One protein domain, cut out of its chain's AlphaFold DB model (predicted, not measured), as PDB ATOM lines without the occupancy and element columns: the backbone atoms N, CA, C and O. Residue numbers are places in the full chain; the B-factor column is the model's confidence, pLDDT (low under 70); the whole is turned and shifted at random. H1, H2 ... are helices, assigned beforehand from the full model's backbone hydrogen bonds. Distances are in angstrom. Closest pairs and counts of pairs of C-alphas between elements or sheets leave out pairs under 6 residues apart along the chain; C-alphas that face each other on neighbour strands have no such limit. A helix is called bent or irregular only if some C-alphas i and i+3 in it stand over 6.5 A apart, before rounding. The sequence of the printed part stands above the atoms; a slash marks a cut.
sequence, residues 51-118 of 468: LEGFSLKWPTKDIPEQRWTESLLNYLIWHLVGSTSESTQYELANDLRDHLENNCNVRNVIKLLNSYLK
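What this domain is: This is residues 51 to 118 of the 468 residues of the protein "Hypothetical protein" of Adineta steineri (UniProt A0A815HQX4). Look first at H3, the longest helix, and at H4, which follows it after a tight turn: the two make a wide V, with H2 in its opening, packed on H3 and near H4. The short helix H1 lies beyond the open end of the V, near H2, and a long link with no named element leads from H1 back to H2; helix contacts are few, and H2 with H3 is the one pair that touches. The printed part has 68 residues with four named helices, H1, H2, H3 and H4 along the chain, and no named strand; the class is all helix. The whole is compact, with a radius of gyration of the C-alphas of 12.2 A, and the C-alphas span 34 by 29 by 17 A.

How they stand to each other: Begin at H3, residues 87 to 103, and look for H2, residues 70 to 81, which touches it with 7 pairs of C-alphas within 8 A. Their closest C-alphas are those of Ile 77 and Ala 93, 6.1 A apart. The two run opposite ways at a steep tilt of 58 degrees. Next find H4, residues 106 to 116, which is close to H3 but not clearly touching: the closest C-alphas, of Leu 100 and Val 106, are 7.9 A apart. H3 and H4 run opposite ways at a steep tilt of 68 degrees, only just short of about perpendicular. H2 and H4 are near each other, with 5 pairs of C-alphas within 10 A. H1, residues 51 to 57, is near H2, also with 5 such pairs, the closest at 8.2 A. H1 is apart from H3 and from H4. In H1, H2, H3 and H4 every O i to N i+4 pair is within hydrogen-bond range.

Where its parts are: Find C-alpha 87 at (26.294, 83.498, 6.249); from there H3 runs 23.9 A to C-alpha 103 at (42.236, 71.201, -6.662). H2 runs 16.1 A from Glu 70 to Val 81. H4 runs 14.9 A from Val 106 to Tyr 116, whose C-alpha is at (51.684, 89.302, -8.131). H1 runs 9.8 A from Leu 51 to Lys 57. No helix is bent or irregular.

The domain as a whole: The C-alphas of Pro 64 and Ser 87 are the two farthest apart, at 34.9 A. The printed part has no cut. The link from H1 to H2, residues 58 to 69, is long, while the links from H2 to H3 and from H3 to H4 are tight. Read the B-factor column for the model's confidence: the mean pLDDT of the printed part is 76.4, and residues 51 to 65 and 84 to 89 are under 70.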
ATOM      1  N   LEU A  51      50.544  98.458   3.082       58.09
ATOM      2  CA  LEU A  51      49.685  97.580   3.889       58.09
ATOM      3  C   LEU A  51      49.558  96.178   3.277       58.09
ATOM      4  O   LEU A  51      49.707  95.188   3.983       58.09
ATOM      5  N   GLU A  52      49.383  96.085   1.957       66.88
ATOM      6  CA  GLU A  52      49.355  94.812   1.223       66.88
ATOM      7  C   GLU A  52      50.688  94.055   1.372       66.88
ATOM      8  O   GLU A  52      50.718  92.876   1.727       66.88
ATOM      9  N   GLY A  53      51.815  94.753   1.208       58.94
ATOM     10  CA  GLY A  53      53.148  94.187   1.417       58.94
ATOM     11  C   GLY A  53      53.438  93.797   2.873       58.94
ATOM     12  O   GLY A  53      54.231  92.883   3.111       58.94
ATOM     13  N   PHE A  54      52.813  94.457   3.852       57.47
ATOM     14  CA  PHE A  54      52.929  94.121   5.273       57.47
ATOM     15  C   PHE A  54      52.111  92.874   5.635       57.47
ATOM     16  O   PHE A  54      52.670  91.953   6.235       57.47
ATOM     17  N   SER A  55      50.851  92.790   5.193       60.16
ATOM     18  CA  SER A  55      49.973  91.627   5.408       60.16
ATOM     19  C   SER A  55      50.556  90.327   4.845       60.16
ATOM     20  O   SER A  55      50.325  89.256   5.397       60.16
ATOM     21  N   LEU A  56      51.382  90.410   3.795       57.56
ATOM     22  CA  LEU A  56      52.080  89.255   3.221       57.56
ATOM     23  C   LEU A  56      53.482  89.000   3.774       57.56
ATOM     24  O   LEU A  56      53.990  87.889   3.613       57.56
ATOM     25  N   LYS A  57      54.117  89.955   4.463       55.31
ATOM     26  CA  LYS A  57      55.446  89.738   5.068       55.31
ATOM     27  C   LYS A  57      55.436  88.702   6.196       55.31
ATOM     28  O   LYS A  57      56.500  88.188   6.521       55.31
ATOM     29  N   TRP A  58      54.278  88.409   6.786       53.44
ATOM     30  CA  TRP A  58      54.124  87.431   7.868       53.44
ATOM     31  C   TRP A  58      53.853  85.996   7.366       53.44
ATOM     32  O   TRP A  58      54.570  85.097   7.791       53.44
ATOM     33  N   PRO A  59      52.945  85.753   6.397       52.31
ATOM     34  CA  PRO A  59      52.729  84.421   5.816       52.31
ATOM     35  C   PRO A  59      53.842  83.943   4.870       52.31
ATOM     36  O   PRO A  59      53.977  82.744   4.647       52.31
ATOM     37  N   THR A  60      54.620  84.862   4.274       52.66
ATOM     38  CA  THR A  60      55.641  84.511   3.264       52.66
ATOM     39  C   THR A  60      57.071  84.405   3.799       52.66
ATOM     40  O   THR A  60      57.940  83.880   3.102       52.66
ATOM     41  N   LYS A  61      57.327  84.874   5.031       51.62
ATOM     42  CA  LYS A  61      58.643  84.773   5.687       51.62
ATOM     43  C   LYS A  61      59.036  83.326   5.999       51.62
ATOM     44  O   LYS A  61      60.218  83.009   5.917       51.62
ATOM     45  N   ASP A  62      58.042  82.474   6.248       50.81
ATOM     46  CA  ASP A  62      58.197  81.058   6.591       50.81
ATOM     47  C   ASP A  62      57.703  80.119   5.475       50.81
ATOM     48  O   ASP A  62      57.112  79.076   5.743       50.81
ATOM     49  N   ILE A  63      58.006  80.412   4.202       53.50
ATOM     50  CA  ILE A  63      57.816  79.428   3.114       53.50
ATOM     51  C   ILE A  63      59.109  78.632   2.811       53.50
ATOM     52  O   ILE A  63      59.633  78.713   1.695       53.50
ATOM     53  N   PRO A  64      59.648  77.819   3.746       52.00
ATOM     54  CA  PRO A  64      60.428  76.634   3.390       52.00
ATOM     55  C   PRO A  64      59.549  75.446   2.973       52.00
ATOM     56  O   PRO A  64      60.040  74.544   2.296       52.00
ATOM     57  N   GLU A  65      58.260  75.420   3.335       58.72
ATOM     58  CA  GLU A  65      57.410  74.243   3.132       58.72
ATOM     59  C   GLU A  65      56.350  74.457   2.047       58.72
ATOM     60  O   GLU A  65      55.523  75.361   2.084       58.72
ATOM     61  N   GLN A  66      56.375  73.587   1.042       70.06
ATOM     62  CA  GLN A  66      55.480  73.579  -0.115       70.06
ATOM     63  C   GLN A  66      54.097  73.004   0.248       70.06
ATOM     64  O   GLN A  66      53.661  72.025  -0.360       70.06
ATOM     65  N   ARG A  67      53.440  73.565   1.269       80.69
ATOM     66  CA  ARG A  67      52.168  73.096   1.842       80.69
ATOM     67  C   ARG A  67      51.201  74.257   2.071       80.69
ATOM     68  O   ARG A  67      51.621  75.409   2.150       80.69
ATOM     69  N   TRP A  68      49.911  73.945   2.156       86.44
ATOM     70  CA  TRP A  68      48.884  74.907   2.547       86.44
ATOM     71  C   TRP A  68      49.043  75.265   4.027       86.44
ATOM     72  O   TRP A  68      49.217  74.381   4.864       86.44
ATOM     73  N   THR A  69      49.012  76.559   4.338       85.44
ATOM     74  CA  THR A  69      49.002  77.071   5.713       85.44
ATOM     75  C   THR A  69      47.721  77.861   5.938       85.44
ATOM     76  O   THR A  69      47.225  78.506   5.012       85.44
ATOM     77  N   GLU A  70      47.211  77.861   7.171       84.69
ATOM     78  CA  GLU A  70      46.021  78.640   7.546       84.69
ATOM     79  C   GLU A  70      46.148  80.111   7.149       84.69
ATOM     80  O   GLU A  70      45.241  80.694   6.565       84.69
ATOM     81  N   SER A  71      47.314  80.707   7.392       81.94
ATOM     82  CA  SER A  71      47.583  82.100   7.045       81.94
ATOM     83  C   SER A  71      47.513  82.359   5.538       81.94
ATOM     84  O   SER A  71      47.020  83.407   5.123       81.94
ATOM     85  N   LEU A  72      48.001  81.426   4.710       83.12
ATOM     86  CA  LEU A  72      47.931  81.546   3.254       83.12
ATOM     87  C   LEU A  72      46.489  81.406   2.759       83.12
ATOM     88  O   LEU A  72      46.056  82.204   1.932       83.12
ATOM     89  N   LEU A  73      45.752  80.419   3.271       87.19
ATOM     90  CA  LEU A  73      44.356  80.189   2.900       87.19
ATOM     91  C   LEU A  73      43.479  81.372   3.300       87.19
ATOM     92  O   LEU A  73      42.791  81.925   2.448       87.19
ATOM     93  N   ASN A  74      43.588  81.839   4.543       85.38
ATOM     94  CA  ASN A  74      42.832  82.990   5.030       85.38
ATOM     95  C   ASN A  74      43.134  84.253   4.218       85.38
ATOM     96  O   ASN A  74      42.215  84.994   3.879       85.38
ATOM     97  N   TYR A  75      44.401  84.481   3.851       84.69
ATOM     98  CA  TYR A  75      44.761  85.594   2.978       84.69
ATOM     99  C   TYR A  75      44.133  85.462   1.585       84.69
ATOM    100  O   TYR A  75      43.573  86.431   1.082       84.69
ATOM    101  N   LEU A  76      44.228  84.290   0.947       87.38
ATOM    102  CA  LEU A  76      43.696  84.078  -0.403       87.38
ATOM    103  C   LEU A  76      42.172  84.189  -0.439       87.38
ATOM    104  O   LEU A  76      41.641  84.828  -1.342       87.38
ATOM    105  N   ILE A  77      41.488  83.616   0.549       87.69
ATOM    106  CA  ILE A  77      40.035  83.712   0.696       87.69
ATOM    107  C   ILE A  77      39.649  85.176   0.892       87.69
ATOM    108  O   ILE A  77      38.900  85.714   0.082       87.69
ATOM    109  N   TRP A  78      40.243  85.870   1.869       86.69
ATOM    110  CA  TRP A  78      39.997  87.299   2.061       86.69
ATOM    111  C   TRP A  78      40.281  88.115   0.793       86.69
ATOM    112  O   TRP A  78      39.534  89.028   0.472       86.69
ATOM    113  N   HIS A  79      41.324  87.783   0.035       85.56
ATOM    114  CA  HIS A  79      41.658  88.487  -1.201       85.56
ATOM    115  C   HIS A  79      40.636  88.249  -2.324       85.56
ATOM    116  O   HIS A  79      40.465  89.121  -3.174       85.56
ATOM    117  N   LEU A  80      39.983  87.086  -2.366       86.31
ATOM    118  CA  LEU A  80      39.005  86.733  -3.400       86.31
ATOM    119  C   LEU A  80      37.593  87.211  -3.056       86.31
ATOM    120  O   LEU A  80      36.931  87.780  -3.921       86.31
ATOM    121  N   VAL A  81      37.151  87.007  -1.812       84.00
ATOM    122  CA  VAL A  81      35.784  87.326  -1.366       84.00
ATOM    123  C   VAL A  81      35.715  88.554  -0.458       84.00
ATOM    124  O   VAL A  81      34.752  89.301  -0.531       84.00
ATOM    125  N   GLY A  82      36.738  88.867   0.333       83.81
ATOM    126  CA  GLY A  82      36.692  89.949   1.327       83.81
ATOM    127  C   GLY A  82      36.370  89.447   2.735       83.81
ATOM    128  O   GLY A  82      36.647  88.298   3.079       83.81
ATOM    129  N   SER A  83      35.843  90.322   3.595       75.38
ATOM    130  CA  SER A  83      35.460  89.957   4.967       75.38
ATOM    131  C   SER A  83      34.165  89.142   4.989       75.38
ATOM    132  O   SER A  83      33.141  89.619   4.518       75.38
ATOM    133  N   THR A  84      34.196  87.957   5.600       65.75
ATOM    134  CA  THR A  84      33.070  87.012   5.693       65.75
ATOM    135  C   THR A  84      32.151  87.335   6.878       65.75
ATOM    136  O   THR A  84      32.151  86.620   7.883       65.75
ATOM    137  N   SER A  85      31.417  88.448   6.816       59.59
ATOM    138  CA  SER A  85      30.484  88.836   7.892       59.59
ATOM    139  C   SER A  85      29.083  88.234   7.739       59.59
ATOM    140  O   SER A  85      28.333  88.198   8.710       59.59
ATOM    141  N   GLU A  86      28.731  87.756   6.545       63.97
ATOM    142  CA  GLU A  86      27.417  87.184   6.231       63.97
ATOM    143  C   GLU A  86      27.477  85.662   6.043       63.97
ATOM    144  O   GLU A  86      28.493  85.110   5.616       63.97
ATOM    145  N   SER A  87      26.368  84.967   6.323       61.50
ATOM    146  CA  SER A  87      26.294  83.498   6.249       61.50
ATOM    147  C   SER A  87      26.578  82.952   4.848       61.50
ATOM    148  O   SER A  87      27.276  81.953   4.710       61.50
ATOM    149  N   THR A  88      26.099  83.625   3.801       59.56
ATOM    150  CA  THR A  88      26.308  83.208   2.404       59.56
ATOM    151  C   THR A  88      27.771  83.361   1.974       59.56
ATOM    152  O   THR A  88      28.309  82.518   1.263       59.56
ATOM    153  N   GLN A  89      28.456  84.396   2.468       68.94
ATOM    154  CA  GLN A  89      29.888  84.595   2.224       68.94
ATOM    155  C   GLN A  89      30.735  83.549   2.955       68.94
ATOM    156  O   GLN A  89      31.813  83.193   2.485       68.94
ATOM    157  N   TYR A  90      30.251  83.046   4.093       77.50
ATOM    158  CA  TYR A  90      30.908  81.974   4.833       77.50
ATOM    159  C   TYR A  90      30.855  80.633   4.084       77.50
ATOM    160  O   TYR A  90      31.867  79.941   4.015       77.50
ATOM    161  N   GLU A  91      29.713  80.282   3.481       79.12
ATOM    162  CA  GLU A  91      29.592  79.084   2.632       79.12
ATOM    163  C   GLU A  91      30.538  79.160   1.429       79.12
ATOM    164  O   GLU A  91      31.365  78.269   1.241       79.12
ATOM    165  N   LEU A  92      30.519  80.279   0.695       78.19
ATOM    166  CA  LEU A  92      31.411  80.493  -0.446       78.19
ATOM    167  C   LEU A  92      32.896  80.456  -0.050       78.19
ATOM    168  O   LEU A  92      33.728  79.908  -0.773       78.19
ATOM    169  N   ALA A  93      33.246  81.030   1.103       83.81
ATOM    170  CA  ALA A  93      34.605  80.985   1.631       83.81
ATOM    171  C   ALA A  93      35.065  79.553   1.939       83.81
ATOM    172  O   ALA A  93      36.225  79.229   1.672       83.81
ATOM    173  N   ASN A  94      34.178  78.696   2.455       84.44
ATOM    174  CA  ASN A  94      34.484  77.286   2.697       84.44
ATOM    175  C   ASN A  94      34.640  76.510   1.385       84.44
ATOM    176  O   ASN A  94      35.626  75.796   1.229       84.44
ATOM    177  N   ASP A  95      33.755  76.723   0.408       85.88
ATOM    178  CA  ASP A  95      33.863  76.087  -0.912       85.88
ATOM    179  C   ASP A  95      35.177  76.467  -1.616       85.88
ATOM    180  O   ASP A  95      35.876  75.626  -2.191       85.88
ATOM    181  N   LEU A  96      35.564  77.745  -1.534       85.00
ATOM    182  CA  LEU A  96      36.844  78.240  -2.043       85.00
ATOM    183  C   LEU A  96      38.028  77.608  -1.319       85.00
ATOM    184  O   LEU A  96      39.035  77.275  -1.951       85.00
ATOM    185  N   ARG A  97      37.922  77.449   0.000       88.38
ATOM    186  CA  ARG A  97      38.951  76.812   0.813       88.38
ATOM    187  C   ARG A  97      39.167  75.362   0.390       88.38
ATOM    188  O   ARG A  97      40.296  74.994   0.060       88.38
ATOM    189  N   ASP A  98      38.088  74.592   0.302       86.50
ATOM    190  CA  ASP A  98      38.109  73.202  -0.145       86.50
ATOM    191  C   ASP A  98      38.651  73.092  -1.572       86.50
ATOM    192  O   ASP A  98      39.429  72.185  -1.892       86.50
ATOM    193  N   HIS A  99      38.298  74.041  -2.445       87.31
ATOM    194  CA  HIS A  99      38.819  74.082  -3.803       87.31
ATOM    195  C   HIS A  99      40.330  74.338  -3.847       87.31
ATOM    196  O   HIS A  99      41.045  73.666  -4.598       87.31
ATOM    197  N   LEU A 100      40.838  75.288  -3.056       87.00
ATOM    198  CA  LEU A 100      42.271  75.573  -2.971       87.00
ATOM    199  C   LEU A 100      43.040  74.347  -2.468       87.00
ATOM    200  O   LEU A 100      44.025  73.947  -3.088       87.00
ATOM    201  N   GLU A 101      42.573  73.720  -1.393       87.12
ATOM    202  CA  GLU A 101      43.263  72.582  -0.785       87.12
ATOM    203  C   GLU A 101      43.282  71.348  -1.699       87.12
ATOM    204  O   GLU A 101      44.336  70.725  -1.860       87.12
ATOM    205  N   ASN A 102      42.155  71.034  -2.350       86.06
ATOM    206  CA  ASN A 102      41.983  69.776  -3.084       86.06
ATOM    207  C   ASN A 102      42.274  69.866  -4.588       86.06
ATOM    208  O   ASN A 102      42.639  68.861  -5.199       86.06
ATOM    209  N   ASN A 103      42.135  71.047  -5.204       89.88
ATOM    210  CA  ASN A 103      42.236  71.201  -6.662       89.88
ATOM    211  C   ASN A 103      43.403  72.085  -7.116       89.88
ATOM    212  O   ASN A 103      43.768  72.062  -8.295       89.88
ATOM    213  N   CYS A 104      44.020  72.854  -6.214       86.62
ATOM    214  CA  CYS A 104      45.112  73.754  -6.573       86.62
ATOM    215  C   CYS A 104      46.477  73.232  -6.112       86.62
ATOM    216  O   CYS A 104      46.692  72.822  -4.973       86.62
ATOM    217  N   ASN A 105      47.471  73.330  -6.997       90.56
ATOM    218  CA  ASN A 105      48.851  73.057  -6.619       90.56
ATOM    219  C   ASN A 105      49.436  74.250  -5.845       90.56
ATOM    220  O   ASN A 105      49.761  75.283  -6.438       90.56
ATOM    221  N   VAL A 106      49.649  74.077  -4.540       87.69
ATOM    222  CA  VAL A 106      50.154  75.133  -3.649       87.69
ATOM    223  C   VAL A 106      51.476  75.761  -4.113       87.69
ATOM    224  O   VAL A 106      51.660  76.971  -3.996       87.69
ATOM    225  N   ARG A 107      52.386  74.993  -4.737       86.56
ATOM    226  CA  ARG A 107      53.656  75.540  -5.259       86.56
ATOM    227  C   ARG A 107      53.408  76.548  -6.378       86.56
ATOM    228  O   ARG A 107      54.096  77.567  -6.450       86.56
ATOM    229  N   ASN A 108      52.451  76.263  -7.257       90.56
ATOM    230  CA  ASN A 108      52.097  77.156  -8.357       90.56
ATOM    231  C   ASN A 108      51.388  78.408  -7.838       90.56
ATOM    232  O   ASN A 108      51.702  79.503  -8.298       90.56
ATOM    233  N   VAL A 109      50.513  78.258  -6.843       88.69
ATOM    234  CA  VAL A 109      49.826  79.384  -6.194       88.69
ATOM    235  C   VAL A 109      50.825  80.312  -5.505       88.69
ATOM    236  O   VAL A 109      50.802  81.513  -5.749       88.69
ATOM    237  N   ILE A 110      51.779  79.771  -4.743       84.94
ATOM    238  CA  ILE A 110      52.843  80.564  -4.107       84.94
ATOM    239  C   ILE A 110      53.690  81.297  -5.156       84.94
ATOM    240  O   ILE A 110      54.000  82.477  -4.994       84.94
ATOM    241  N   LYS A 111      54.065  80.630  -6.257       86.25
ATOM    242  CA  LYS A 111      54.802  81.278  -7.357       86.25
ATOM    243  C   LYS A 111      53.998  82.409  -7.996       86.25
ATOM    244  O   LYS A 111      54.562  83.470  -8.267       86.25
ATOM    245  N   LEU A 112      52.703  82.192  -8.223       88.19
ATOM    246  CA  LEU A 112      51.800  83.194  -8.777       88.19
ATOM    247  C   LEU A 112      51.663  84.391  -7.834       88.19
ATOM    248  O   LEU A 112      51.837  85.526  -8.270       88.19
ATOM    249  N   LEU A 113      51.443  84.137  -6.545       84.75
ATOM    250  CA  LEU A 113      51.346  85.161  -5.510       84.75
ATOM    251  C   LEU A 113      52.640  85.976  -5.420       84.75
ATOM    252  O   LEU A 113      52.602  87.197  -5.504       84.75
ATOM    253  N   ASN A 114      53.801  85.324  -5.368       80.69
ATOM    254  CA  ASN A 114      55.100  86.003  -5.365       80.69
ATOM    255  C   ASN A 114      55.332  86.870  -6.612       80.69
ATOM    256  O   ASN A 114      55.997  87.903  -6.529       80.69
ATOM    257  N   SER A 115      54.809  86.455  -7.768       84.81
ATOM    258  CA  SER A 115      54.832  87.263  -8.991       84.81
ATOM    259  C   SER A 115      53.892  88.467  -8.878       84.81
ATOM    260  O   SER A 115      54.284  89.594  -9.179       84.81
ATOM    261  N   TYR A 116      52.678  88.254  -8.362       83.75
ATOM    262  CA  TYR A 116      51.684  89.302  -8.131       83.75
ATOM    263  C   TYR A 116      52.179  90.377  -7.153       83.75
ATOM    264  O   TYR A 116      51.985  91.566  -7.393       83.75
ATOM    265  N   LEU A 117      52.908  89.986  -6.106       79.56
ATOM    266  CA  LEU A 117      53.535  90.913  -5.157       79.56
ATOM    267  C   LEU A 117      54.729  91.689  -5.732       79.56
ATOM    268  O   LEU A 117      55.269  92.587  -5.092       79.56
ATOM    269  N   LYS A 118      55.179  91.340  -6.933       82.19
ATOM    270  CA  LYS A 118      56.211  92.085  -7.662       82.19
ATOM    271  C   LYS A 118      55.613  92.889  -8.814       82.19
ATOM    272  O   LYS A 118      56.359  93.412  -9.643       82.19
TER     273      LYS A 118